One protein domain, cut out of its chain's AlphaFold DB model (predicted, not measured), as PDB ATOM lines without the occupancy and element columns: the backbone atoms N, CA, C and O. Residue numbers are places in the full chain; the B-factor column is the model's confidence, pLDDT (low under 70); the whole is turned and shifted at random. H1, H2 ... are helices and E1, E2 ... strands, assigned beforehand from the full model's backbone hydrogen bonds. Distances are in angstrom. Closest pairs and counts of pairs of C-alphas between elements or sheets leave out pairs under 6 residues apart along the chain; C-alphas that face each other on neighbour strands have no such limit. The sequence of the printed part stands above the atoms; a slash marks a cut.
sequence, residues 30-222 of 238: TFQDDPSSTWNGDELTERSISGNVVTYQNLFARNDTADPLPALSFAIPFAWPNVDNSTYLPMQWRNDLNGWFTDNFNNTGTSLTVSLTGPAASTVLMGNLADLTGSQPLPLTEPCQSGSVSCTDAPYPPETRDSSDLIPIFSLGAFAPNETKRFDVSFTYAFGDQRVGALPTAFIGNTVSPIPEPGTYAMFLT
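Overview. This is residues 30 to 222 of the 238 residues of a protein of Nitrosospira multiformis (UniProt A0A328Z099). Two strongly twisted sheets lie partly face to face as a loose sandwich, with E3 and E10 of a seven-strand branched sheet over E4, E9 and E11 of a four-strand sheet. Much of a long loop, residues 128 to 166, lies beyond the four-strand sheet, away from the larger one, and residues 213 to 222, mostly H1, stick out at one end. The printed part has 193 residues, with eleven named strands, E1 to E11, and then one named helix, H1; under half of the residues are in named elements, and the class is mostly strand. The smaller sheet has the order E8, E9, E4, E11, and in both sheets the neighbour pairs are antiparallel. The whole is compact, with a radius of gyration of the C-alphas of 17.4 A, and elongated, spanning 58 by 36 by 32 A.

Along the chain. The branched sheet holds E1, residues 37 to 40, from C-alpha 37 at (189.089, 229.447, 298.015); E2, 46 to 50; E3, 53 to 63, 29.5 A long; E5, 92 to 94; E6, 99 to 102; E7, 112 to 117, 16.5 A; and E10, 180 to 191, 35.9 A. The other sheet holds E4, 69 to 81, 33.0 A; E8, 125 to 127; E9, 167 to 175, 22.6 A; and E11, 201 to 208, 21.3 A. H1, residues 214 to 222, ends at C-alpha 222 at (166.067, 250.164, 306.864).

Arrangement. E1 and E2 lie on one side of E3, with N 38 and O 62 at 2.9 A and N 48 and O 55 at 2.9 A; E2 and E3 form a hairpin. E10 lies on the other side of E3, with N 56 and O 185 at 2.9 A. E7 is the next neighbour of E10, with N 115 and O 188 at 2.9 A. E5, E6 and E7 form a meander, each strand the antiparallel neighbour of the one before, with N 92 and O 101 at 2.8 A and N 100 and O 114 at 2.8 A. In the other sheet, E4 has E11 as a neighbour, with N 75 and O 206 at 2.9 A, and E9, with N 74 and O 170 at 2.8 A. E8 and E9 form a hairpin, with N 127 and O 167 at 2.9 A. Between the sheets, the closest C-alphas of E10 and E11, Phe 187 and Thr 201, are 7.6 A apart. Those of E1 and E11, Ser 37 and Thr 207, are 7.0 A apart. H1 is on neither sheet, and every O i to N i+4 pair in it is within hydrogen-bond range.

Size, cuts and confidence. The farthest C-alphas, of Thr 108 and Thr 222, are 60.1 A apart. The printed part has no cut. The link E8 to E9, 39 residues, is long. Mean pLDDT of the printed part is 79.9; 53 residues are under 70, among them 127 to 155.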
ATOM      1  N   THR A  30     179.416 237.734 292.488       50.59
ATOM      2  CA  THR A  30     180.353 238.893 292.495       50.59
ATOM      3  C   THR A  30     181.796 238.521 292.247       50.59
ATOM      4  O   THR A  30     182.580 239.383 291.880       50.59
ATOM      5  N   PHE A  31     182.184 237.288 292.550       53.28
ATOM      6  CA  PHE A  31     183.600 236.958 292.603       53.28
ATOM      7  C   PHE A  31     183.902 235.894 291.576       53.28
ATOM      8  O   PHE A  31     183.423 234.777 291.694       53.28
ATOM      9  N   GLN A  32     184.678 236.263 290.563       56.41
ATOM     10  CA  GLN A  32     185.472 235.299 289.824       56.41
ATOM     11  C   GLN A  32     186.705 234.994 290.680       56.41
ATOM     12  O   GLN A  32     187.457 235.917 290.990       56.41
ATOM     13  N   ASP A  33     186.851 233.729 291.079       59.44
ATOM     14  CA  ASP A  33     187.868 233.229 292.009       59.44
ATOM     15  C   ASP A  33     187.813 233.933 293.366       59.44
ATOM     16  O   ASP A  33     188.601 234.835 293.657       59.44
ATOM     17  N   ASP A  34     186.859 233.517 294.211       66.31
ATOM     18  CA  ASP A  34     186.844 233.936 295.618       66.31
ATOM     19  C   ASP A  34     188.248 233.707 296.213       66.31
ATOM     20  O   ASP A  34     188.672 232.550 296.309       66.31
ATOM     21  N   PRO A  35     188.964 234.776 296.625       71.50
ATOM     22  CA  PRO A  35     190.368 234.704 297.035       71.50
ATOM     23  C   PRO A  35     190.584 233.848 298.290       71.50
ATOM     24  O   PRO A  35     191.717 233.550 298.658       71.50
ATOM     25  N   SER A  36     189.495 233.478 298.959       81.31
ATOM     26  CA  SER A  36     189.457 232.625 300.141       81.31
ATOM     27  C   SER A  36     189.353 231.139 299.786       81.31
ATOM     28  O   SER A  36     189.269 230.293 300.679       81.31
ATOM     29  N   SER A  37     189.302 230.803 298.498       83.75
ATOM     30  CA  SER A  37     189.089 229.447 298.015       83.75
ATOM     31  C   SER A  37     189.943 229.123 296.795       83.75
ATOM     32  O   SER A  37     190.380 229.999 296.055       83.75
ATOM     33  N   THR A  38     190.131 227.832 296.558       87.50
ATOM     34  CA  THR A  38     190.804 227.311 295.371       87.50
ATOM     35  C   THR A  38     190.022 226.141 294.795       87.50
ATOM     36  O   THR A  38     189.233 225.499 295.496       87.50
ATOM     37  N   TRP A  39     190.248 225.832 293.522       90.19
ATOM     38  CA  TRP A  39     189.734 224.631 292.882       90.19
ATOM     39  C   TRP A  39     190.792 224.027 291.964       90.19
ATOM     40  O   TRP A  39     191.608 224.746 291.386       90.19
ATOM     41  N   ASN A  40     190.804 222.701 291.846       88.25
ATOM     42  CA  ASN A  40     191.666 222.003 290.896       88.25
ATOM     43  C   ASN A  40     191.233 220.539 290.711       88.25
ATOM     44  O   ASN A  40     190.309 220.051 291.369       88.25
ATOM     45  N   GLY A  41     191.942 219.837 289.831       88.69
ATOM     46  CA  GLY A  41     192.090 218.389 289.892       88.69
ATOM     47  C   GLY A  41     193.356 217.974 290.653       88.69
ATOM     48  O   GLY A  41     194.291 218.755 290.826       88.69
ATOM     49  N   ASP A  42     193.385 216.731 291.113       91.44
ATOM     50  CA  ASP A  42     194.528 216.075 291.752       91.44
ATOM     51  C   ASP A  42     194.658 214.612 291.289       91.44
ATOM     52  O   ASP A  42     194.025 214.204 290.318       91.44
ATOM     53  N   GLU A  43     195.475 213.808 291.972       93.56
ATOM     54  CA  GLU A  43     195.692 212.390 291.637       93.56
ATOM     55  C   GLU A  43     194.417 211.530 291.701       93.56
ATOM     56  O   GLU A  43     194.389 210.451 291.115       93.56
ATOM     57  N   LEU A  44     193.367 211.989 292.395       93.62
ATOM     58  CA  LEU A  44     192.073 211.303 292.454       93.62
ATOM     59  C   LEU A  44     191.119 211.759 291.346       93.62
ATOM     60  O   LEU A  44     190.042 211.180 291.189       93.62
ATOM     61  N   THR A  45     191.476 212.819 290.618       94.50
ATOM     62  CA  THR A  45     190.668 213.325 289.516       94.50
ATOM     63  C   THR A  45     190.798 212.398 288.323       94.50
ATOM     64  O   THR A  45     191.857 212.275 287.708       94.50
ATOM     65  N   GLU A  46     189.686 211.770 287.968       95.88
ATOM     66  CA  GLU A  46     189.619 210.826 286.864       95.88
ATOM     67  C   GLU A  46     188.773 211.389 285.730       95.88
ATOM     68  O   GLU A  46     187.793 212.107 285.938       95.88
ATOM     69  N   ARG A  47     189.142 211.034 284.500       95.31
ATOM     70  CA  ARG A  47     188.351 211.343 283.311       95.31
ATOM     71  C   ARG A  47     187.833 210.054 282.701       95.31
ATOM     72  O   ARG A  47     188.623 209.205 282.292       95.31
ATOM     73  N   SER A  48     186.519 209.960 282.543       95.94
ATOM     74  CA  SER A  48     185.859 208.848 281.858       95.94
ATOM     75  C   SER A  48     185.083 209.341 280.643       95.94
ATOM     76  O   SER A  48     184.460 210.398 280.700       95.94
ATOM     77  N   ILE A  49     185.075 208.559 279.564       96.19
ATOM     78  CA  ILE A  49     184.260 208.825 278.374       96.19
ATOM     79  C   ILE A  49     183.296 207.655 278.180       96.19
ATOM     80  O   ILE A  49     183.720 206.501 278.156       96.19
ATOM     81  N   SER A  50     182.008 207.955 278.033       96.12
ATOM     82  CA  SER A  50     180.953 206.974 277.779       96.12
ATOM     83  C   SER A  50     179.965 207.523 276.753       96.12
ATOM     84  O   SER A  50     179.206 208.453 277.027       96.12
ATOM     85  N   GLY A  51     179.989 206.959 275.542       95.94
ATOM     86  CA  GLY A  51     179.153 207.412 274.431       95.94
ATOM     87  C   GLY A  51     179.395 208.887 274.099       95.94
ATOM     88  O   GLY A  51     180.475 209.249 273.640       95.94
ATOM     89  N   ASN A  52     178.382 209.715 274.351       96.88
ATOM     90  CA  ASN A  52     178.393 211.160 274.103       96.88
ATOM     91  C   ASN A  52     178.814 211.988 275.317       96.88
ATOM     92  O   ASN A  52     178.735 213.210 275.268       96.88
ATOM     93  N   VAL A  53     179.214 211.361 276.419       96.44
ATOM     94  CA  VAL A  53     179.497 212.069 277.666       96.44
ATOM     95  C   VAL A  53     180.955 211.883 278.048       96.44
ATOM     96  O   VAL A  53     181.457 210.759 278.085       96.44
ATOM     97  N   VAL A  54     181.626 212.988 278.364       96.69
ATOM     98  CA  VAL A  54     182.893 212.983 279.100       96.69
ATOM     99  C   VAL A  54     182.641 213.512 280.502       96.69
ATOM    100  O   VAL A  54     182.030 214.562 280.679       96.69
ATOM    101  N   THR A  55     183.107 212.779 281.503       95.94
ATOM    102  CA  THR A  55     182.946 213.125 282.915       95.94
ATOM    103  C   THR A  55     184.314 213.309 283.542       95.94
ATOM    104  O   THR A  55     185.185 212.450 283.392       95.94
ATOM    105  N   TYR A  56     184.474 214.422 284.252       95.00
ATOM    106  CA  TYR A  56     185.576 214.678 285.167       95.00
ATOM    107  C   TYR A  56     185.070 214.423 286.579       95.00
ATOM    108  O   TYR A  56     184.166 215.116 287.049       95.00
ATOM    109  N   GLN A  57     185.617 213.395 287.213       95.19
ATOM    110  CA  GLN A  57     185.212 212.936 288.534       95.19
ATOM    111  C   GLN A  57     186.193 213.439 289.585       95.19
ATOM    112  O   GLN A  57     187.382 213.570 289.301       95.19
ATOM    113  N   ASN A  58     185.708 213.658 290.806       94.44
ATOM    114  CA  ASN A  58     186.519 214.018 291.971       94.44
ATOM    115  C   ASN A  58     187.333 215.313 291.831       94.44
ATOM    116  O   ASN A  58     188.344 215.465 292.527       94.44
ATOM    117  N   LEU A  59     186.875 216.262 291.009       93.88
ATOM    118  CA  LEU A  59     187.367 217.638 291.093       93.88
ATOM    119  C   LEU A  59     187.135 218.157 292.507       93.88
ATOM    120  O   LEU A  59     186.185 217.736 293.173       93.88
ATOM    121  N   PHE A  60     187.979 219.071 292.972       93.31
ATOM    122  CA  PHE A  60     187.823 219.635 294.303       93.31
ATOM    123  C   PHE A  60     187.742 221.154 294.283       93.31
ATOM    124  O   PHE A  60     188.374 221.827 293.473       93.31
ATOM    125  N   ALA A  61     186.986 221.676 295.242       92.00
ATOM    126  CA  ALA A  61     187.081 223.047 295.709       92.00
ATOM    127  C   ALA A  61     187.442 223.015 297.194       92.00
ATOM    128  O   ALA A  61     187.006 222.118 297.926       92.00
ATOM    129  N   ARG A  62     188.249 223.970 297.648       92.38
ATOM    130  CA  ARG A  62     188.721 224.046 299.030       92.38
ATOM    131  C   ARG A  62     188.619 225.468 299.555       92.38
ATOM    132  O   ARG A  62     188.943 226.413 298.848       92.38
ATOM    133  N   ASN A  63     188.189 225.593 300.805       92.88
ATOM    134  CA  ASN A  63     188.336 226.815 301.587       92.88
ATOM    135  C   ASN A  63     189.776 226.896 302.110       92.88
ATOM    136  O   ASN A  63     190.190 226.013 302.853       92.88
ATOM    137  N   ASP A  64     190.531 227.930 301.748       90.06
ATOM    138  CA  ASP A  64     191.928 228.111 302.174       90.06
ATOM    139  C   ASP A  64     192.061 228.944 303.463       90.06
ATOM    140  O   ASP A  64     193.165 229.298 303.881       90.06
ATOM    141  N   THR A  65     190.939 229.266 304.112       90.12
ATOM    142  CA  THR A  65     190.900 230.094 305.320       90.12
ATOM    143  C   THR A  65     190.568 229.297 306.582       90.12
ATOM    144  O   THR A  65     190.006 228.197 306.554       90.12
ATOM    145  N   ALA A  66     190.908 229.892 307.730       92.44
ATOM    146  CA  ALA A  66     190.556 229.384 309.054       92.44
ATOM    147  C   ALA A  66     189.111 229.718 309.473       92.44
ATOM    148  O   ALA A  66     188.668 229.271 310.532       92.44
ATOM    149  N   ASP A  67     188.380 230.461 308.643       91.81
ATOM    150  CA  ASP A  67     187.005 230.876 308.885       91.81
ATOM    151  C   ASP A  67     186.046 230.111 307.960       91.81
ATOM    152  O   ASP A  67     186.438 229.652 306.885       91.81
ATOM    153  N   PRO A  68     184.781 229.901 308.360       89.88
ATOM    154  CA  PRO A  68     183.797 229.298 307.474       89.88
ATOM    155  C   PRO A  68     183.468 230.250 306.319       89.88
ATOM    156  O   PRO A  68     183.258 231.445 306.532       89.88
ATOM    157  N   LEU A  69     183.340 229.702 305.111       86.75
ATOM    158  CA  LEU A  69     182.838 230.451 303.963       86.75
ATOM    159  C   LEU A  69     181.326 230.248 303.818       86.75
ATOM    160  O   LEU A  69     180.819 229.137 304.039       86.75
ATOM    161  N   PRO A  70     180.586 231.304 303.429       83.81
ATOM    162  CA  PRO A  70     179.182 231.175 303.065       83.81
ATOM    163  C   PRO A  70     179.026 230.252 301.846       83.81
ATOM    164  O   PRO A  70     179.993 229.701 301.325       83.81
ATOM    165  N   ALA A  71     177.789 230.042 301.394       84.38
ATOM    166  CA  ALA A  71     177.539 229.167 300.255       84.38
ATOM    167  C   ALA A  71     178.351 229.597 299.024       84.38
ATOM    168  O   ALA A  71     178.114 230.674 298.487       84.38
ATOM    169  N   LEU A  72     179.277 228.746 298.577       83.56
ATOM    170  CA  LEU A  72     180.018 228.938 297.337       83.56
ATOM    171  C   LEU A  72     179.286 228.263 296.182       83.56
ATOM    172  O   LEU A  72     178.559 227.276 296.344       83.56
ATOM    173  N   SER A  73     179.498 228.807 294.996       86.31
ATOM    174  CA  SER A  73     179.099 228.217 293.728       86.31
ATOM    175  C   SER A  73     180.327 228.042 292.842       86.31
ATOM    176  O   SER A  73     181.412 228.534 293.146       86.31
ATOM    177  N   PHE A  74     180.164 227.307 291.755       86.94
ATOM    178  CA  PHE A  74     181.205 227.046 290.780       86.94
ATOM    179  C   PHE A  74     180.697 227.425 289.401       86.94
ATOM    180  O   PHE A  74     179.598 227.011 289.029       86.94
ATOM    181  N   ALA A  75     181.474 228.213 288.667       85.44
ATOM    182  CA  ALA A  75     181.113 228.696 287.345       85.44
ATOM    183  C   ALA A  75     182.086 228.178 286.290       85.44
ATOM    184  O   ALA A  75     183.296 228.203 286.509       85.44
ATOM    185  N   ILE A  76     181.562 227.763 285.136       86.12
ATOM    186  CA  ILE A  76     182.364 227.318 283.989       86.12
ATOM    187  C   ILE A  76     182.054 228.238 282.807       86.12
ATOM    188  O   ILE A  76     181.093 227.988 282.087       86.12
ATOM    189  N   PRO A  77     182.791 229.345 282.622       78.94
ATOM    190  CA  PRO A  77     182.546 230.263 281.510       78.94
ATOM    191  C   PRO A  77     182.928 229.703 280.134       78.94
ATOM    192  O   PRO A  77     182.261 230.033 279.158       78.94
ATOM    193  N   PHE A  78     183.961 228.860 280.058       82.19
ATOM    194  CA  PHE A  78     184.573 228.444 278.794       82.19
ATOM    195  C   PHE A  78     184.874 226.946 278.784       82.19
ATOM    196  O   PHE A  78     185.268 226.387 279.816       82.19
ATOM    197  N   ALA A  79     184.699 226.304 277.629       88.75
ATOM    198  CA  ALA A  79     184.974 224.890 277.422       88.75
ATOM    199  C   ALA A  79     185.349 224.573 275.963       88.75
ATOM    200  O   ALA A  79     184.564 224.741 275.031       88.75
ATOM    201  N   TRP A  80     186.506 223.935 275.793       90.94
ATOM    202  CA  TRP A  80     187.081 223.575 274.504       90.94
ATOM    203  C   TRP A  80     187.179 222.061 274.322       90.94
ATOM    204  O   TRP A  80     187.954 221.387 275.014       90.94
ATOM    205  N   PRO A  81     186.467 221.497 273.338       93.69
ATOM    206  CA  PRO A  81     186.722 220.145 272.867       93.69
ATOM    207  C   PRO A  81     188.138 220.008 272.303       93.69
ATOM    208  O   PRO A  81     188.572 220.825 271.490       93.69
ATOM    209  N   ASN A  82     188.826 218.939 272.694       92.81
ATOM    210  CA  ASN A  82     190.164 218.601 272.234       92.81
ATOM    211  C   ASN A  82     190.104 217.454 271.215       92.81
ATOM    212  O   ASN A  82     189.695 216.340 271.542       92.81
ATOM    213  N   VAL A  83     190.503 217.728 269.975       90.56
ATOM    214  CA  VAL A  83     190.359 216.785 268.856       90.56
ATOM    215  C   VAL A  83     191.500 215.765 268.801       90.56
ATOM    216  O   VAL A  83     191.267 214.614 268.439       90.56
ATOM    217  N   ASP A  84     192.725 216.159 269.157       85.75
ATOM    218  CA  ASP A  84     193.938 215.354 268.927       85.75
ATOM    219  C   ASP A  84     195.044 215.551 269.985       85.75
ATOM    220  O   ASP A  84     196.230 215.384 269.710       85.75
ATOM    221  N   ASN A  85     194.664 215.900 271.215       78.38
ATOM    222  CA  ASN A  85     195.530 216.305 272.331       78.38
ATOM    223  C   ASN A  85     196.309 217.620 272.133       78.38
ATOM    224  O   ASN A  85     196.950 218.069 273.083       78.38
ATOM    225  N   SER A  86     196.226 218.268 270.968       80.75
ATOM    226  CA  SER A  86     196.919 219.535 270.678       80.75
ATOM    227  C   SER A  86     196.008 220.623 270.108       80.75
ATOM    228  O   SER A  86     196.278 221.810 270.279       80.75
ATOM    229  N   THR A  87     194.907 220.217 269.481       88.12
ATOM    230  CA  THR A  87     193.968 221.090 268.792       88.12
ATOM    231  C   THR A  87     192.696 221.239 269.611       88.12
ATOM    232  O   THR A  87     191.956 220.275 269.831       88.12
ATOM    233  N   TYR A  88     192.427 222.476 270.010       89.19
ATOM    234  CA  TYR A  88     191.219 222.882 270.714       89.19
ATOM    235  C   TYR A  88     190.293 223.617 269.754       89.19
ATOM    236  O   TYR A  88     190.753 224.406 268.927       89.19
ATOM    237  N   LEU A  89     188.997 223.330 269.827       88.81
ATOM    238  CA  LEU A  89     188.020 223.946 268.934       88.81
ATOM    239  C   LEU A  89     187.506 225.264 269.506       88.81
ATOM    240  O   LEU A  89     187.146 225.286 270.680       88.81
ATOM    241  N   PRO A  90     187.414 226.332 268.693       85.88
ATOM    242  CA  PRO A  90     186.722 227.539 269.108       85.88
ATOM    243  C   PRO A  90     185.238 227.225 269.272       85.88
ATOM    244  O   PRO A  90     184.610 226.629 268.389       85.88
ATOM    245  N   MET A  91     184.685 227.652 270.397       88.12
ATOM    246  CA  MET A  91     183.276 227.496 270.703       88.12
ATOM    247  C   MET A  91     182.643 228.863 270.960       88.12
ATOM    248  O   MET A  91     183.311 229.831 271.329       88.12
ATOM    249  N   GLN A  92     181.337 228.939 270.747       87.12
ATOM    250  CA  GLN A  92     180.511 230.075 271.122       87.12
ATOM    251  C   GLN A  92     179.481 229.597 272.135       87.12
ATOM    252  O   GLN A  92     178.733 228.658 271.857       87.12
ATOM    253  N   TRP A  93     179.404 230.230 273.298       86.12
ATOM    254  CA  TRP A  93     178.306 229.933 274.209       86.12
ATOM    255  C   TRP A  93     176.967 230.362 273.599       86.12
ATOM    256  O   TRP A  93     176.856 231.434 273.009       86.12
ATOM    257  N   ARG A  94     175.937 229.523 273.744       85.75
ATOM    258  CA  ARG A  94     174.584 229.799 273.260       85.75
ATOM    259  C   ARG A  94     173.540 229.481 274.317       85.75
ATOM    260  O   ARG A  94     173.260 228.315 274.603       85.75
ATOM    261  N   ASN A  95     172.905 230.529 274.842       83.31
ATOM    262  CA  ASN A  95     171.807 230.414 275.805       83.31
ATOM    263  C   ASN A  95     170.638 229.566 275.282       83.31
ATOM    264  O   ASN A  95     170.038 228.812 276.037       83.31
ATOM    265  N   ASP A  96     170.300 229.677 273.997       86.56
ATOM    266  CA  ASP A  96     169.176 228.940 273.412       86.56
ATOM    267  C   ASP A  96     169.439 227.431 273.307       86.56
ATOM    268  O   ASP A  96     168.499 226.639 273.284       86.56
ATOM    269  N   LEU A  97     170.714 227.035 273.301       88.31
ATOM    270  CA  LEU A  97     171.150 225.641 273.291       88.31
ATOM    271  C   LEU A  97     171.593 225.138 274.673       88.31
ATOM    272  O   LEU A  97     171.845 223.944 274.824       88.31
ATOM    273  N   ASN A  98     171.681 226.025 275.672       88.19
ATOM    274  CA  ASN A  98     172.275 225.752 276.983       88.19
ATOM    275  C   ASN A  98     173.648 225.061 276.872       88.19
ATOM    276  O   ASN A  98     173.913 224.061 277.550       88.19
ATOM    277  N   GLY A  99     174.506 225.559 275.979       90.94
ATOM    278  CA  GLY A  99     175.791 224.925 275.721       90.94
ATOM    279  C   GLY A  99     176.717 225.704 274.800       90.94
ATOM    280  O   GLY A  99     176.334 226.682 274.159       90.94
ATOM    281  N   TRP A 100     177.950 225.215 274.725       92.50
ATOM    282  CA  TRP A 100     178.983 225.673 273.808       92.50
ATOM    283  C   TRP A 100     178.730 225.096 272.420       92.50
ATOM    284  O   TRP A 100     178.599 223.883 272.255       92.50
ATOM    285  N   PHE A 101     178.671 225.955 271.414       93.56
ATOM    286  CA  PHE A 101     178.264 225.630 270.058       93.56
ATOM    287  C   PHE A 101     179.328 226.018 269.028       93.56
ATOM    288  O   PHE A 101     179.974 227.056 269.132       93.56
ATOM    289  N   THR A 102     179.452 225.206 267.986       92.94
ATOM    290  CA  THR A 102     180.093 225.569 266.721       92.94
ATOM    291  C   THR A 102     179.243 225.028 265.574       92.94
ATOM    292  O   THR A 102     178.704 223.925 265.661       92.94
ATOM    293  N   ASP A 103     179.091 225.794 264.497       94.00
ATOM    294  CA  ASP A 103     178.364 225.372 263.296       94.00
ATOM    295  C   ASP A 103     179.217 224.488 262.371       94.00
ATOM    296  O   ASP A 103     178.677 223.763 261.533       94.00
ATOM    297  N   ASN A 104     180.538 224.513 262.554       90.62
ATOM    298  CA  ASN A 104     181.498 223.863 261.679       90.62
ATOM    299  C   ASN A 104     182.611 223.163 262.474       90.62
ATOM    300  O   ASN A 104     183.785 223.544 262.439       90.62
ATOM    301  N   PHE A 105     182.236 222.089 263.166       91.38
ATOM    302  CA  PHE A 105     183.144 221.204 263.882       91.38
ATOM    303  C   PHE A 105     184.297 220.768 262.976       91.38
ATOM    304  O   PHE A 105     184.090 220.045 261.998       91.38
ATOM    305  N   ASN A 106     185.517 221.191 263.310       87.19
ATOM    306  CA  ASN A 106     186.753 220.808 262.627       87.19
ATOM    307  C   ASN A 106     186.692 220.927 261.086       87.19
ATOM    308  O   ASN A 106     187.172 220.050 260.368       87.19
ATOM    309  N   ASN A 107     186.051 221.981 260.568       87.44
ATOM    310  CA  ASN A 107     185.880 222.217 259.127       87.44
ATOM    311  C   ASN A 107     185.133 221.101 258.366       87.44
ATOM    312  O   ASN A 107     185.313 220.938 257.160       87.44
ATOM    313  N   THR A 108     184.301 220.319 259.057       88.44
ATOM    314  CA  THR A 108     183.547 219.199 258.464       88.44
ATOM    315  C   THR A 108     182.164 219.588 257.934       88.44
ATOM    316  O   THR A 108     181.494 218.763 257.317       88.44
ATOM    317  N   GLY A 109     181.706 220.815 258.187       91.00
ATOM    318  CA  GLY A 109     180.337 221.258 257.904       91.00
ATOM    319  C   GLY A 109     179.284 220.662 258.848       91.00
ATOM    320  O   GLY A 109     178.092 220.770 258.580       91.00
ATOM    321  N   THR A 110     179.704 219.998 259.927       93.88
ATOM    322  CA  THR A 110     178.815 219.467 260.967       93.88
ATOM    323  C   THR A 110     178.826 220.387 262.178       93.88
ATOM    324  O   THR A 110     179.897 220.730 262.662       93.88
ATOM    325  N   SER A 111     177.664 220.735 262.725       96.00
ATOM    326  CA  SER A 111     177.610 221.480 263.983       96.00
ATOM    327  C   SER A 111     177.943 220.593 265.186       96.00
ATOM    328  O   SER A 111     177.654 219.396 265.185       96.00
ATOM    329  N   LEU A 112     178.474 221.177 266.253       96.25
ATOM    330  CA  LEU A 112     178.653 220.527 267.549       96.25
ATOM    331  C   LEU A 112     178.069 221.421 268.639       96.25
ATOM    332  O   LEU A 112     178.363 222.610 268.687       96.25
ATOM    333  N   THR A 113     177.274 220.831 269.528       96.38
ATOM    334  CA  THR A 113     176.879 221.436 270.806       96.38
ATOM    335  C   THR A 113     177.450 220.609 271.951       96.38
ATOM    336  O   THR A 113     177.363 219.381 271.927       96.38
ATOM    337  N   VAL A 114     178.010 221.274 272.953       95.50
ATOM    338  CA  VAL A 114     178.499 220.677 274.194       95.50
ATOM    339  C   VAL A 114     177.736 221.303 275.352       95.50
ATOM    340  O   VAL A 114     177.793 222.513 275.540       95.50
ATOM    341  N   SER A 115     177.010 220.501 276.125       93.88
ATOM    342  CA  SER A 115     176.239 220.972 277.281       93.88
ATOM    343  C   SER A 115     176.824 220.464 278.595       93.88
ATOM    344  O   SER A 115     177.410 219.382 278.655       93.88
ATOM    345  N   LEU A 116     176.666 221.250 279.661       91.88
ATOM    346  CA  LEU A 116     177.166 220.915 280.993       91.88
ATOM    347  C   LEU A 116     176.086 220.232 281.838       91.88
ATOM    348  O   LEU A 116     174.953 220.696 281.924       91.88
ATOM    349  N   THR A 117     176.469 219.175 282.546       88.25
ATOM    350  CA  THR A 117     175.718 218.616 283.673       88.25
ATOM    351  C   THR A 117     176.564 218.725 284.937       88.25
ATOM    352  O   THR A 117     177.689 218.226 284.986       88.25
ATOM    353  N   GLY A 118     176.022 219.412 285.942       77.19
ATOM    354  CA  GLY A 118     176.648 219.588 287.249       77.19
ATOM    355  C   GLY A 118     176.505 218.361 288.164       77.19
ATOM    356  O   GLY A 118     175.836 217.390 287.805       77.19
ATOM    357  N   PRO A 119     177.087 218.420 289.373       70.56
ATOM    358  CA  PRO A 119     177.226 217.277 290.283       70.56
ATOM    359  C   PRO A 119     175.903 216.713 290.816       70.56
ATOM    360  O   PRO A 119     175.830 215.544 291.182       70.56
ATOM    361  N   ALA A 120     174.839 217.514 290.837       66.38
ATOM    362  CA  ALA A 120     173.483 217.010 290.979       66.38
ATOM    363  C   ALA A 120     172.767 217.242 289.650       66.38
ATOM    364  O   ALA A 120     172.634 218.383 289.199       66.38
ATOM    365  N   ALA A 121     172.313 216.161 289.010       49.25
ATOM    366  CA  ALA A 121     171.507 216.247 287.801       49.25
ATOM    367  C   ALA A 121     170.316 217.181 288.084       49.25
ATOM    368  O   ALA A 121     169.432 216.813 288.855       49.25
ATOM    369  N   SER A 122     170.310 218.381 287.482       50.22
ATOM    370  CA  SER A 122     169.333 219.489 287.630       50.22
ATOM    371  C   SER A 122     169.707 220.704 288.510       50.22
ATOM    372  O   SER A 122     168.815 221.495 288.809       50.22
ATOM    373  N   THR A 123     170.970 220.931 288.897       61.53
ATOM    374  CA  THR A 123     171.361 222.141 289.676       61.53
ATOM    375  C   THR A 123     172.225 223.163 288.934       61.53
ATOM    376  O   THR A 123     172.685 224.124 289.551       61.53
ATOM    377  N   VAL A 124     172.441 222.990 287.625       66.25
ATOM    378  CA  VAL A 124     173.124 224.010 286.817       66.25
ATOM    379  C   VAL A 124     172.154 225.162 286.578       66.25
ATOM    380  O   VAL A 124     171.202 225.055 285.807       66.25
ATOM    381  N   LEU A 125     172.384 226.248 287.300       74.69
ATOM    382  CA  LEU A 125     171.747 227.538 287.117       74.69
ATOM    383  C   LEU A 125     172.486 228.313 286.026       74.69
ATOM    384  O   LEU A 125     173.686 228.148 285.833       74.69
ATOM    385  N   MET A 126     171.767 229.193 285.343       75.69
ATOM    386  CA  MET A 126     172.349 230.130 284.387       75.69
ATOM    387  C   MET A 126     172.357 231.515 285.027       75.69
ATOM    388  O   MET A 126     171.301 231.997 285.445       75.69
ATOM    389  N   GLY A 127     173.525 232.147 285.145       69.19
ATOM    390  CA  GLY A 127     173.667 233.410 285.870       69.19
ATOM    391  C   GLY A 127     174.611 234.415 285.219       69.19
ATOM    392  O   GLY A 127     175.490 234.067 284.436       69.19
ATOM    393  N   ASN A 128     174.432 235.685 285.577       69.44
ATOM    394  CA  ASN A 128     175.389 236.740 285.255       69.44
ATOM    395  C   ASN A 128     176.542 236.704 286.263       69.44
ATOM    396  O   ASN A 128     176.292 236.738 287.471       69.44
ATOM    397  N   LEU A 129     177.780 236.691 285.765       65.81
ATOM    398  CA  LEU A 129     178.975 236.958 286.567       65.81
ATOM    399  C   LEU A 129     179.416 238.406 286.361       65.81
ATOM    400  O   LEU A 129     179.517 238.873 285.220       65.81
ATOM    401  N   ALA A 130     179.691 239.094 287.463       59.19
ATOM    402  CA  ALA A 130     180.345 240.393 287.456       59.19
ATOM    403  C   ALA A 130     181.842 240.266 287.780       59.19
ATOM    404  O   ALA A 130     182.304 239.241 288.282       59.19
ATOM    405  N   ASP A 131     182.588 241.319 287.469       54.53
ATOM    406  CA  ASP A 131     183.956 241.549 287.909       54.53
ATOM    407  C   ASP A 131     184.046 241.686 289.439       54.53
ATOM    408  O   ASP A 131     183.038 241.798 290.134       54.53
ATOM    409  N   LEU A 132     185.273 241.756 289.970       51.69
ATOM    410  CA  LEU A 132     185.552 241.867 291.414       51.69
ATOM    411  C   LEU A 132     184.876 243.070 292.098       51.69
ATOM    412  O   LEU A 132     184.787 243.117 293.325       51.69
ATOM    413  N   THR A 133     184.432 244.064 291.327       52.38
ATOM    414  CA  THR A 133     183.735 245.246 291.844       52.38
ATOM    415  C   THR A 133     182.214 245.081 291.859       52.38
ATOM    416  O   THR A 133     181.505 245.976 292.325       52.38
ATOM    417  N   GLY A 134     181.692 243.968 291.333       53.22
ATOM    418  CA  GLY A 134     180.264 243.720 291.148       53.22
ATOM    419  C   GLY A 134     179.595 244.691 290.169       53.22
ATOM    420  O   GLY A 134     178.366 244.722 290.093       53.22
ATOM    421  N   SER A 135     180.379 245.516 289.467       52.84
ATOM    422  CA  SER A 135     179.891 246.689 288.735       52.84
ATOM    423  C   SER A 135     179.978 246.522 287.222       52.84
ATOM    424  O   SER A 135     179.249 247.204 286.504       52.84
ATOM    425  N   GLN A 136     180.838 245.627 286.729       53.91
ATOM    426  CA  GLN A 136     180.951 245.311 285.309       53.91
ATOM    427  C   GLN A 136     180.665 243.825 285.082       53.91
ATOM    428  O   GLN A 136     181.228 243.000 285.793       53.91
ATOM    429  N   PRO A 137     179.822 243.438 284.110       55.81
ATOM    430  CA  PRO A 137     179.781 242.048 283.667       55.81
ATOM    431  C   PRO A 137     181.178 241.639 283.173       55.81
ATOM    432  O   PRO A 137     181.872 242.457 282.564       55.81
ATOM    433  N   LEU A 138     181.599 240.399 283.448       53.81
ATOM    434  CA  LEU A 138     182.901 239.902 282.980       53.81
ATOM    435  C   LEU A 138     183.063 240.174 281.472       53.81
ATOM    436  O   LEU A 138     182.120 239.894 280.728       53.81
ATOM    437  N   PRO A 139     184.209 240.712 281.005       48.75
ATOM    438  CA  PRO A 139     184.433 240.936 279.580       48.75
ATOM    439  C   PRO A 139     184.295 239.615 278.808       48.75
ATOM    440  O   PRO A 139     184.846 238.587 279.185       48.75
ATOM    441  N   LEU A 140     183.500 239.665 277.739       51.16
ATOM    442  CA  LEU A 140     182.900 238.513 277.044       51.16
ATOM    443  C   LEU A 140     183.743 237.969 275.887       51.16
ATOM    444  O   LEU A 140     183.322 237.074 275.160       51.16
ATOM    445  N   THR A 141     184.916 238.555 275.697       46.56
ATOM    446  CA  THR A 141     185.924 238.136 274.732       46.56
ATOM    447  C   THR A 141     187.187 237.868 275.513       46.56
ATOM    448  O   THR A 141     187.659 238.748 276.240       46.56
ATOM    449  N   GLU A 142     187.715 236.660 275.380       50.34
ATOM    450  CA  GLU A 142     188.967 236.316 276.021       50.34
ATOM    451  C   GLU A 142     190.142 237.177 275.523       50.34
ATOM    452  O   GLU A 142     190.159 237.595 274.361       50.34
ATOM    453  N   PRO A 143     191.174 237.358 276.362       50.81
ATOM    454  CA  PRO A 143     191.160 237.197 277.807       50.81
ATOM    455  C   PRO A 143     191.020 238.563 278.482       50.81
ATOM    456  O   PRO A 143     191.371 239.609 277.938       50.81
ATOM    457  N   CYS A 144     190.437 238.532 279.668       47.25
ATOM    458  CA  CYS A 144     190.115 239.660 280.524       47.25
ATOM    459  C   CYS A 144     191.122 240.824 280.446       47.25
ATOM    460  O   CYS A 144     192.334 240.617 280.447       47.25
ATOM    461  N   GLN A 145     190.608 242.059 280.414       38.09
ATOM    462  CA  GLN A 145     191.415 243.277 280.323       38.09
ATOM    463  C   GLN A 145     192.629 243.244 281.269       38.09
ATOM    464  O   GLN A 145     192.500 243.011 282.470       38.09
ATOM    465  N   SER A 146     193.804 243.504 280.689       32.88
ATOM    466  CA  SER A 146     195.099 243.641 281.360       32.88
ATOM    467  C   SER A 146     194.991 244.347 282.723       32.88
ATOM    468  O   SER A 146     194.532 245.487 282.793       32.88
ATOM    469  N   GLY A 147     195.439 243.680 283.797       40.41
ATOM    470  CA  GLY A 147     195.607 244.284 285.129       40.41
ATOM    471  C   GLY A 147     194.903 243.586 286.301       40.41
ATOM    472  O   GLY A 147     195.168 243.948 287.446       40.41
ATOM    473  N   SER A 148     194.050 242.587 286.064       40.75
ATOM    474  CA  SER A 148     193.500 241.746 287.138       40.75
ATOM    475  C   SER A 148     194.483 240.630 287.513       40.75
ATOM    476  O   SER A 148     194.988 239.921 286.645       40.75
ATOM    477  N   VAL A 149     194.755 240.470 288.811       42.53
ATOM    478  CA  VAL A 149     195.727 239.495 289.351       42.53
ATOM    479  C   VAL A 149     195.276 238.040 289.119       42.53
ATOM    480  O   VAL A 149     196.115 237.144 289.107       42.53
ATOM    481  N   SER A 150     193.980 237.817 288.865       46.56
ATOM    482  CA  SER A 150     193.378 236.496 288.604       46.56
ATOM    483  C   SER A 150     193.130 236.214 287.115       46.56
ATOM    484  O   SER A 150     192.443 235.258 286.773       46.56
ATOM    485  N   CYS A 151     193.637 237.043 286.199       48.88
ATOM    486  CA  CYS A 151     193.400 236.862 284.768       48.88
ATOM    487  C   CYS A 151     194.621 236.257 284.080       48.88
ATOM    488  O   CYS A 151     195.564 236.953 283.714       48.88
ATOM    489  N   THR A 152     194.588 234.940 283.903       50.97
ATOM    490  CA  THR A 152     195.446 234.229 282.954       50.97
ATOM    491  C   THR A 152     194.837 234.313 281.560       50.97
ATOM    492  O   THR A 152     193.635 234.084 281.411       50.97
ATOM    493  N   ASP A 153     195.657 234.600 280.546       51.59
ATOM    494  CA  ASP A 153     195.253 234.431 279.152       51.59
ATOM    495  C   ASP A 153     194.687 233.023 278.956       51.59
ATOM    496  O   ASP A 153     195.260 232.041 279.444       51.59
ATOM    497  N   ALA A 154     193.554 232.923 278.264       55.03
ATOM    498  CA  ALA A 154     193.010 231.631 277.907       55.03
ATOM    499  C   ALA A 154     194.057 230.881 277.075       55.03
ATOM    500  O   ALA A 154     194.540 231.410 276.071       55.03
ATOM    501  N   PRO A 155     194.452 229.660 277.469       63.56
ATOM    502  CA  PRO A 155     195.503 228.927 276.767       63.56
ATOM    503  C   PRO A 155     195.043 228.385 275.401       63.56
ATOM    504  O   PRO A 155     195.822 227.734 274.703       63.56
ATOM    505  N   TYR A 156     193.784 228.626 275.025       75.44
ATOM    506  CA  TYR A 156     193.085 228.024 273.894       75.44
ATOM    507  C   TYR A 156     192.470 229.101 272.982       75.44
ATOM    508  O   TYR A 156     192.509 230.284 273.321       75.44
ATOM    509  N   PRO A 157     191.970 228.736 271.783       76.56
ATOM    510  CA  PRO A 157     191.411 229.704 270.848       76.56
ATOM    511  C   PRO A 157     190.283 230.523 271.483       76.56
ATOM    512  O   PRO A 157     189.468 229.924 272.188       76.56
ATOM    513  N   PRO A 158     190.188 231.834 271.181       66.19
ATOM    514  CA  PRO A 158     189.209 232.706 271.811       66.19
ATOM    515  C   PRO A 158     187.788 232.170 271.669       66.19
ATOM    516  O   PRO A 158     187.313 231.946 270.550       66.19
ATOM    517  N   GLU A 159     187.100 232.011 272.794       69.88
ATOM    518  CA  GLU A 159     185.650 231.848 272.782       69.88
ATOM    519  C   GLU A 159     184.962 233.206 272.605       69.88
ATOM    520  O   GLU A 159     185.398 234.238 273.126       69.88
ATOM    521  N   THR A 160     183.870 233.207 271.840       65.00
ATOM    522  CA  THR A 160     183.012 234.389 271.676       65.00
ATOM    523  C   THR A 160     181.732 234.200 272.472       65.00
ATOM    524  O   THR A 160     181.146 233.116 272.483       65.00
ATOM    525  N   ARG A 161     181.300 235.256 273.158       67.38
ATOM    526  CA  ARG A 161     180.061 235.267 273.929       67.38
ATOM    527  C   ARG A 161     179.337 236.593 273.724       67.38
ATOM    528  O   ARG A 161     179.972 237.648 273.677       67.38
ATOM    529  N   ASP A 162     178.014 236.545 273.629       68.19
ATOM    530  CA  ASP A 162     177.195 237.751 273.569       68.19
ATOM    531  C   ASP A 162     177.026 238.351 274.968       68.19
ATOM    532  O   ASP A 162     176.944 237.650 275.974       68.19
ATOM    533  N   SER A 163     176.902 239.674 275.071       66.75
ATOM    534  CA  SER A 163     176.780 240.346 276.377       66.75
ATOM    535  C   SER A 163     175.530 240.019 277.177       66.75
ATOM    536  O   SER A 163     175.458 240.332 278.362       66.75
ATOM    537  N   SER A 164     174.546 239.405 276.533       70.94
ATOM    538  CA  SER A 164     173.329 238.889 277.154       70.94
ATOM    539  C   SER A 164     173.443 237.435 277.613       70.94
ATOM    540  O   SER A 164     172.487 236.902 278.178       70.94
ATOM    541  N   ASP A 165     174.563 236.769 277.343       72.06
ATOM    542  CA  ASP A 165     174.707 235.354 277.638       72.06
ATOM    543  C   ASP A 165     174.920 235.089 279.123       72.06
ATOM    544  O   ASP A 165     175.721 235.756 279.786       72.06
ATOM    545  N   LEU A 166     174.210 234.081 279.626       78.81
ATOM    546  CA  LEU A 166     174.292 233.617 281.002       78.81
ATOM    547  C   LEU A 166     175.312 232.481 281.093       78.81
ATOM    548  O   LEU A 166     175.400 231.649 280.200       78.81
ATOM    549  N   ILE A 167     176.056 232.424 282.190       79.25
ATOM    550  CA  ILE A 167     177.107 231.430 282.416       79.25
ATOM    551  C   ILE A 167     176.535 230.274 283.241       79.25
ATOM    552  O   ILE A 167     175.752 230.531 284.163       79.25
ATOM    553  N   PRO A 168     176.930 229.017 282.968       84.56
ATOM    554  CA  PRO A 168     176.524 227.890 283.789       84.56
ATOM    555  C   PRO A 168     177.225 227.926 285.154       84.56
ATOM    556  O   PRO A 168     178.452 228.015 285.258       84.56
ATOM    557  N   ILE A 169     176.419 227.841 286.211       84.94
ATOM    558  CA  ILE A 169     176.818 227.944 287.614       84.94
ATOM    559  C   ILE A 169     176.104 226.855 288.413       84.94
ATOM    560  O   ILE A 169     174.906 226.651 288.255       84.94
ATOM    561  N   PHE A 170     176.790 226.176 289.324       86.56
ATOM    562  CA  PHE A 170     176.147 225.247 290.260       86.56
ATOM    563  C   PHE A 170     176.636 225.467 291.689       86.56
ATOM    564  O   PHE A 170     177.768 225.877 291.925       86.56
ATOM    565  N   SER A 171     175.761 225.216 292.663       87.50
ATOM    566  CA  SER A 171     176.077 225.440 294.076       87.50
ATOM    567  C   SER A 171     176.914 224.300 294.657       87.50
ATOM    568  O   SER A 171     176.583 223.129 294.476       87.50
ATOM    569  N   LEU A 172     177.957 224.652 295.411       88.38
ATOM    570  CA  LEU A 172     178.763 223.736 296.228       88.38
ATOM    571  C   LEU A 172     178.376 223.794 297.722       88.38
ATOM    572  O   LEU A 172     178.819 222.975 298.537       88.38
ATOM    573  N   GLY A 173     177.521 224.750 298.096       88.69
ATOM    574  CA  GLY A 173     177.098 224.997 299.473       88.69
ATOM    575  C   GLY A 173     178.175 225.675 300.326       88.69
ATOM    576  O   GLY A 173     179.209 226.104 299.826       88.69
ATOM    577  N   ALA A 174     177.907 225.818 301.627       89.69
ATOM    578  CA  ALA A 174     178.822 226.468 302.575       89.69
ATOM    579  C   ALA A 174     180.039 225.589 302.885       89.69
ATOM    580  O   ALA A 174     179.914 224.366 302.833       89.69
ATOM    581  N   PHE A 175     181.175 226.193 303.226       92.31
ATOM    582  CA  PHE A 175     182.402 225.471 303.569       92.31
ATOM    583  C   PHE A 175     182.800 225.740 305.019       92.31
ATOM    584  O   PHE A 175     182.864 226.889 305.456       92.31
ATOM    585  N   ALA A 176     183.121 224.690 305.764       95.25
ATOM    586  CA  ALA A 176     183.820 224.802 307.034       95.25
ATOM    587  C   ALA A 176     185.280 225.268 306.817       95.25
ATOM    588  O   ALA A 176     185.797 225.198 305.693       95.25
ATOM    589  N   PRO A 177     185.965 225.751 307.870       95.44
ATOM    590  CA  PRO A 177     187.386 226.090 307.801       95.44
ATOM    591  C   PRO A 177     188.226 224.952 307.222       95.44
ATOM    592  O   PRO A 177     188.138 223.821 307.703       95.44
ATOM    593  N   ASN A 178     189.065 225.249 306.228       94.50
ATOM    594  CA  ASN A 178     189.933 224.273 305.553       94.50
ATOM    595  C   ASN A 178     189.201 223.075 304.905       94.50
ATOM    596  O   ASN A 178     189.828 222.062 304.580       94.50
ATOM    597  N   GLU A 179     187.875 223.146 304.733       95.56
ATOM    598  CA  GLU A 179     187.099 222.058 304.137       95.56
ATOM    599  C   GLU A 179     187.426 221.913 302.649       95.56
ATOM    600  O   GLU A 179     187.512 222.896 301.914       95.56
ATOM    601  N   THR A 180     187.562 220.664 302.200       94.69
ATOM    602  CA  THR A 180     187.643 220.305 300.783       94.69
ATOM    603  C   THR A 180     186.385 219.546 300.395       94.69
ATOM    604  O   THR A 180     186.078 218.512 300.990       94.69
ATOM    605  N   LYS A 181     185.680 220.029 299.374       93.50
ATOM    606  CA  LYS A 181     184.530 219.342 298.787       93.50
ATOM    607  C   LYS A 181     184.885 218.831 297.412       93.50
ATOM    608  O   LYS A 181     185.495 219.551 296.624       93.50
ATOM    609  N   ARG A 182     184.464 217.601 297.134       93.62
ATOM    610  CA  ARG A 182     184.632 216.975 295.828       93.62
ATOM    611  C   ARG A 182     183.327 216.942 295.062       93.62
ATOM    612  O   ARG A 182     182.258 216.824 295.661       93.62
ATOM    613  N   PHE A 183     183.434 217.070 293.751       92.62
ATOM    614  CA  PHE A 183     182.300 217.100 292.851       92.62
ATOM    615  C   PHE A 183     182.696 216.594 291.467       92.62
ATOM    616  O   PHE A 183     183.863 216.629 291.076       92.62
ATOM    617  N   ASP A 184     181.681 216.169 290.724       93.31
ATOM    618  CA  ASP A 184     181.827 215.694 289.357       93.31
ATOM    619  C   ASP A 184     181.183 216.692 288.396       93.31
ATOM    620  O   ASP A 184     180.173 217.330 288.713       93.31
ATOM    621  N   VAL A 185     181.743 216.802 287.194       93.00
ATOM    622  CA  VAL A 185     181.149 217.559 286.087       93.00
ATOM    623  C   VAL A 185     181.149 216.707 284.830       93.00
ATOM    624  O   VAL A 185     182.094 215.964 284.565       93.00
ATOM    625  N   SER A 186     180.078 216.798 284.047       94.62
ATOM    626  CA  SER A 186     179.947 216.055 282.795       94.62
ATOM    627  C   SER A 186     179.635 216.981 281.632       94.62
ATOM    628  O   SER A 186     178.778 217.853 281.745       94.62
ATOM    629  N   PHE A 187     180.286 216.747 280.497       95.38
ATOM    630  CA  PHE A 187     180.033 217.435 279.239       95.38
ATOM    631  C   PHE A 187     179.388 216.462 278.256       95.38
ATOM    632  O   PHE A 187     179.933 215.390 277.987       95.38
ATOM    633  N   THR A 188     178.222 216.830 277.730       96.06
ATOM    634  CA  THR A 188     177.455 216.013 276.784       96.06
ATOM    635  C   THR A 188     177.572 216.585 275.380       96.06
ATOM    636  O   THR A 188     177.261 217.748 275.148       96.06
ATOM    637  N   TYR A 189     177.999 215.746 274.444       97.06
ATOM    638  CA  TYR A 189     178.246 216.077 273.050       97.06
ATOM    639  C   TYR A 189     177.022 215.742 272.195       97.06
ATOM    640  O   TYR A 189     176.496 214.628 272.225       97.06
ATOM    641  N   ALA A 190     176.591 216.707 271.389       96.94
ATOM    642  CA  ALA A 190     175.543 216.544 270.397       96.94
ATOM    643  C   ALA A 190     176.044 217.052 269.042       96.94
ATOM    644  O   ALA A 190     176.160 218.257 268.810       96.94
ATOM    645  N   PHE A 191     176.349 216.120 268.142       96.62
ATOM    646  CA  PHE A 191     176.725 216.441 266.770       96.62
ATOM    647  C   PHE A 191     175.483 216.618 265.893       96.62
ATOM    648  O   PHE A 191     174.514 215.866 266.010       96.62
ATOM    649  N   GLY A 192     175.528 217.581 264.972       95.38
ATOM    650  CA  GLY A 192     174.436 217.865 264.037       95.38
ATOM    651  C   GLY A 192     174.128 216.713 263.076       95.38
ATOM    652  O   GLY A 192     173.007 216.604 262.593       95.38
ATOM    653  N   ASP A 193     175.092 215.820 262.844       95.19
ATOM    654  CA  ASP A 193     174.927 214.590 262.059       95.19
ATOM    655  C   ASP A 193     174.536 213.369 262.908       95.19
ATOM    656  O   ASP A 193     174.496 212.249 262.403       95.19
ATOM    657  N   GLN A 194     174.243 213.581 264.195       94.19
ATOM    658  CA  GLN A 194     173.818 212.561 265.154       94.19
ATOM    659  C   GLN A 194     174.848 211.452 265.419       94.19
ATOM    660  O   GLN A 194     174.490 210.408 265.974       94.19
ATOM    661  N   ARG A 195     176.129 211.651 265.068       94.31
ATOM    662  CA  ARG A 195     177.175 210.678 265.414       94.31
ATOM    663  C   ARG A 195     177.311 210.548 266.934       94.31
ATOM    664  O   ARG A 195     177.108 211.507 267.681       94.31
ATOM    665  N   VAL A 196     177.707 209.356 267.373       94.69
ATOM    666  CA  VAL A 196     178.018 209.092 268.780       94.69
ATOM    667  C   VAL A 196     179.509 209.295 269.019       94.69
ATOM    668  O   VAL A 196     180.340 208.740 268.299       94.69
ATOM    669  N   GLY A 197     179.840 210.067 270.043       94.00
ATOM    670  CA  GLY A 197     181.196 210.285 270.510       94.00
ATOM    671  C   GLY A 197     181.281 211.475 271.455       94.00
ATOM    672  O   GLY A 197     180.479 212.403 271.395       94.00
ATOM    673  N   ALA A 198     182.297 211.455 272.304       95.50
ATOM    674  CA  ALA A 198     182.731 212.598 273.084       95.50
ATOM    675  C   ALA A 198     184.244 212.729 272.960       95.50
ATOM    676  O   ALA A 198     184.961 211.755 272.713       95.50
ATOM    677  N   LEU A 199     184.712 213.957 273.116       94.69
ATOM    678  CA  LEU A 199     186.125 214.292 273.117       94.69
ATOM    679  C   LEU A 199     186.541 214.685 274.535       94.69
ATOM    680  O   LEU A 199     185.693 215.122 275.312       94.69
ATOM    681  N   PRO A 200     187.829 214.578 274.893       94.56
ATOM    682  CA  PRO A 200     188.334 215.284 276.060       94.56
ATOM    683  C   PRO A 200     187.991 216.777 275.961       94.56
ATOM    684  O   PRO A 200     188.142 217.377 274.900       94.56
ATOM    685  N   THR A 201     187.534 217.379 277.055       93.19
ATOM    686  CA  THR A 201     187.144 218.798 277.096       93.19
ATOM    687  C   THR A 201     188.046 219.542 278.064       93.19
ATOM    688  O   THR A 201     188.056 219.209 279.246       93.19
ATOM    689  N   ALA A 202     188.811 220.526 277.608       90.69
ATOM    690  CA  ALA A 202     189.414 221.480 278.533       90.69
ATOM    691  C   ALA A 202     188.378 222.541 278.904       90.69
ATOM    692  O   ALA A 202     187.498 222.840 278.106       90.69
ATOM    693  N   PHE A 203     188.461 223.111 280.097       88.31
ATOM    694  CA  PHE A 203     187.551 224.166 280.528       88.31
ATOM    695  C   PHE A 203     188.240 225.068 281.545       88.31
ATOM    696  O   PHE A 203     189.199 224.655 282.201       88.31
ATOM    697  N   ILE A 204     187.729 226.287 281.684       82.12
ATOM    698  CA  ILE A 204     188.075 227.180 282.791       82.12
ATOM    699  C   ILE A 204     186.911 227.147 283.775       82.12
ATOM    700  O   ILE A 204     185.762 227.346 283.389       82.12
ATOM    701  N   GLY A 205     187.216 226.876 285.039       81.88
ATOM    702  CA  GLY A 205     186.292 226.972 286.163       81.88
ATOM    703  C   GLY A 205     186.706 228.091 287.115       81.88
ATOM    704  O   GLY A 205     187.856 228.517 287.095       81.88
ATOM    705  N   ASN A 206     185.778 228.582 287.932       81.38
ATOM    706  CA  ASN A 206     186.067 229.537 289.005       81.38
ATOM    707  C   ASN A 206     185.124 229.268 290.181       81.38
ATOM    708  O   ASN A 206     183.941 228.964 289.978       81.38
ATOM    709  N   THR A 207     185.613 229.421 291.409       83.06
ATOM    710  CA  THR A 207     184.737 229.498 292.585       83.06
ATOM    711  C   THR A 207     184.123 230.889 292.650       83.06
ATOM    712  O   THR A 207     184.814 231.898 292.514       83.06
ATOM    713  N   VAL A 208     182.805 230.947 292.833       78.25
ATOM    714  CA  VAL A 208     182.054 232.201 292.847       78.25
ATOM    715  C   VAL A 208     181.180 232.296 294.084       78.25
ATOM    716  O   VAL A 208     180.469 231.353 294.436       78.25
ATOM    717  N   SER A 209     181.210 233.445 294.755       75.31
ATOM    718  CA  SER A 209     180.326 233.711 295.886       75.31
ATOM    719  C   SER A 209     179.083 234.499 295.441       75.31
ATOM    720  O   SER A 209     179.172 235.400 294.594       75.31
ATOM    721  N   PRO A 210     177.894 234.137 295.958       68.31
ATOM    722  CA  PRO A 210     176.649 234.819 295.644       68.31
ATOM    723  C   PRO A 210     176.666 236.244 296.190       68.31
ATOM    724  O   PRO A 210     177.085 236.484 297.325       68.31
ATOM    725  N   ILE A 211     176.167 237.185 295.387       62.97
ATOM    726  CA  ILE A 211     175.949 238.564 295.831       62.97
ATOM    727  C   ILE A 211     174.696 238.564 296.700       62.97
ATOM    728  O   ILE A 211     173.639 238.137 296.227       62.97
ATOM    729  N   PRO A 212     174.750 239.062 297.946       59.31
ATOM    730  CA  PRO A 212     173.531 239.329 298.687       59.31
ATOM    731  C   PRO A 212     172.675 240.298 297.874       59.31
ATOM    732  O   PRO A 212     173.141 241.380 297.515       59.31
ATOM    733  N   GLU A 213     171.432 239.922 297.569       55.53
ATOM    734  CA  GLU A 213     170.571 240.769 296.743       55.53
ATOM    735  C   GLU A 213     170.503 242.201 297.310       55.53
ATOM    736  O   GLU A 213     170.508 242.366 298.536       55.53
ATOM    737  N   PRO A 214     170.366 243.250 296.472       57.25
ATOM    738  CA  PRO A 214     170.279 244.643 296.921       57.25
ATOM    739  C   PRO A 214     169.229 244.871 298.015       57.25
ATOM    740  O   PRO A 214     169.416 245.708 298.901       57.25
ATOM    741  N   GLY A 215     168.147 244.083 298.001       58.41
ATOM    742  CA  GLY A 215     167.125 244.070 299.045       58.41
ATOM    743  C   GLY A 215     167.670 243.737 300.438       58.41
ATOM    744  O   GLY A 215     167.215 244.314 301.423       58.41
ATOM    745  N   THR A 216     168.690 242.886 300.541       64.38
ATOM    746  CA  THR A 216     169.358 242.531 301.804       64.38
ATOM    747  C   THR A 216     170.039 243.751 302.422       64.38
ATOM    748  O   THR A 216     169.847 244.046 303.604       64.38
ATOM    749  N   TYR A 217     170.759 244.529 301.611       67.62
ATOM    750  CA  TYR A 217     171.378 245.778 302.057       67.62
ATOM    751  C   TYR A 217     170.333 246.850 302.368       67.62
ATOM    752  O   TYR A 217     170.452 247.557 303.368       67.62
ATOM    753  N   ALA A 218     169.269 246.940 301.565       71.38
ATOM    754  CA  ALA A 218     168.162 247.854 301.821       71.38
ATOM    755  C   ALA A 218     167.443 247.529 303.140       71.38
ATOM    756  O   ALA A 218     167.134 248.444 303.901       71.38
ATOM    757  N   MET A 219     167.224 246.253 303.465       79.38
ATOM    758  CA  MET A 219     166.639 245.832 304.742       79.38
ATOM    759  C   MET A 219     167.568 246.120 305.921       79.38
ATOM    760  O   MET A 219     167.104 246.604 306.953       79.38
ATOM    761  N   PHE A 220     168.876 245.912 305.760       80.81
ATOM    762  CA  PHE A 220     169.860 246.284 306.775       80.81
ATOM    763  C   PHE A 220     169.862 247.797 307.046       80.81
ATOM    764  O   PHE A 220     169.753 248.225 308.196       80.81
ATOM    765  N   LEU A 221     169.903 248.616 305.990       82.12
ATOM    766  CA  LEU A 221     169.834 250.075 306.092       82.12
ATOM    767  C   LEU A 221     168.493 250.551 306.658       82.12
ATOM    768  O   LEU A 221     168.462 251.475 307.468       82.12
ATOM    769  N   THR A 222     167.393 249.898 306.291       85.69
ATOM    770  CA  THR A 222     166.067 250.164 306.864       85.69
ATOM    771  C   THR A 222     166.058 249.861 308.362       85.69
ATOM    772  O   THR A 222     165.565 250.668 309.152       85.69
TER     773      THR A 222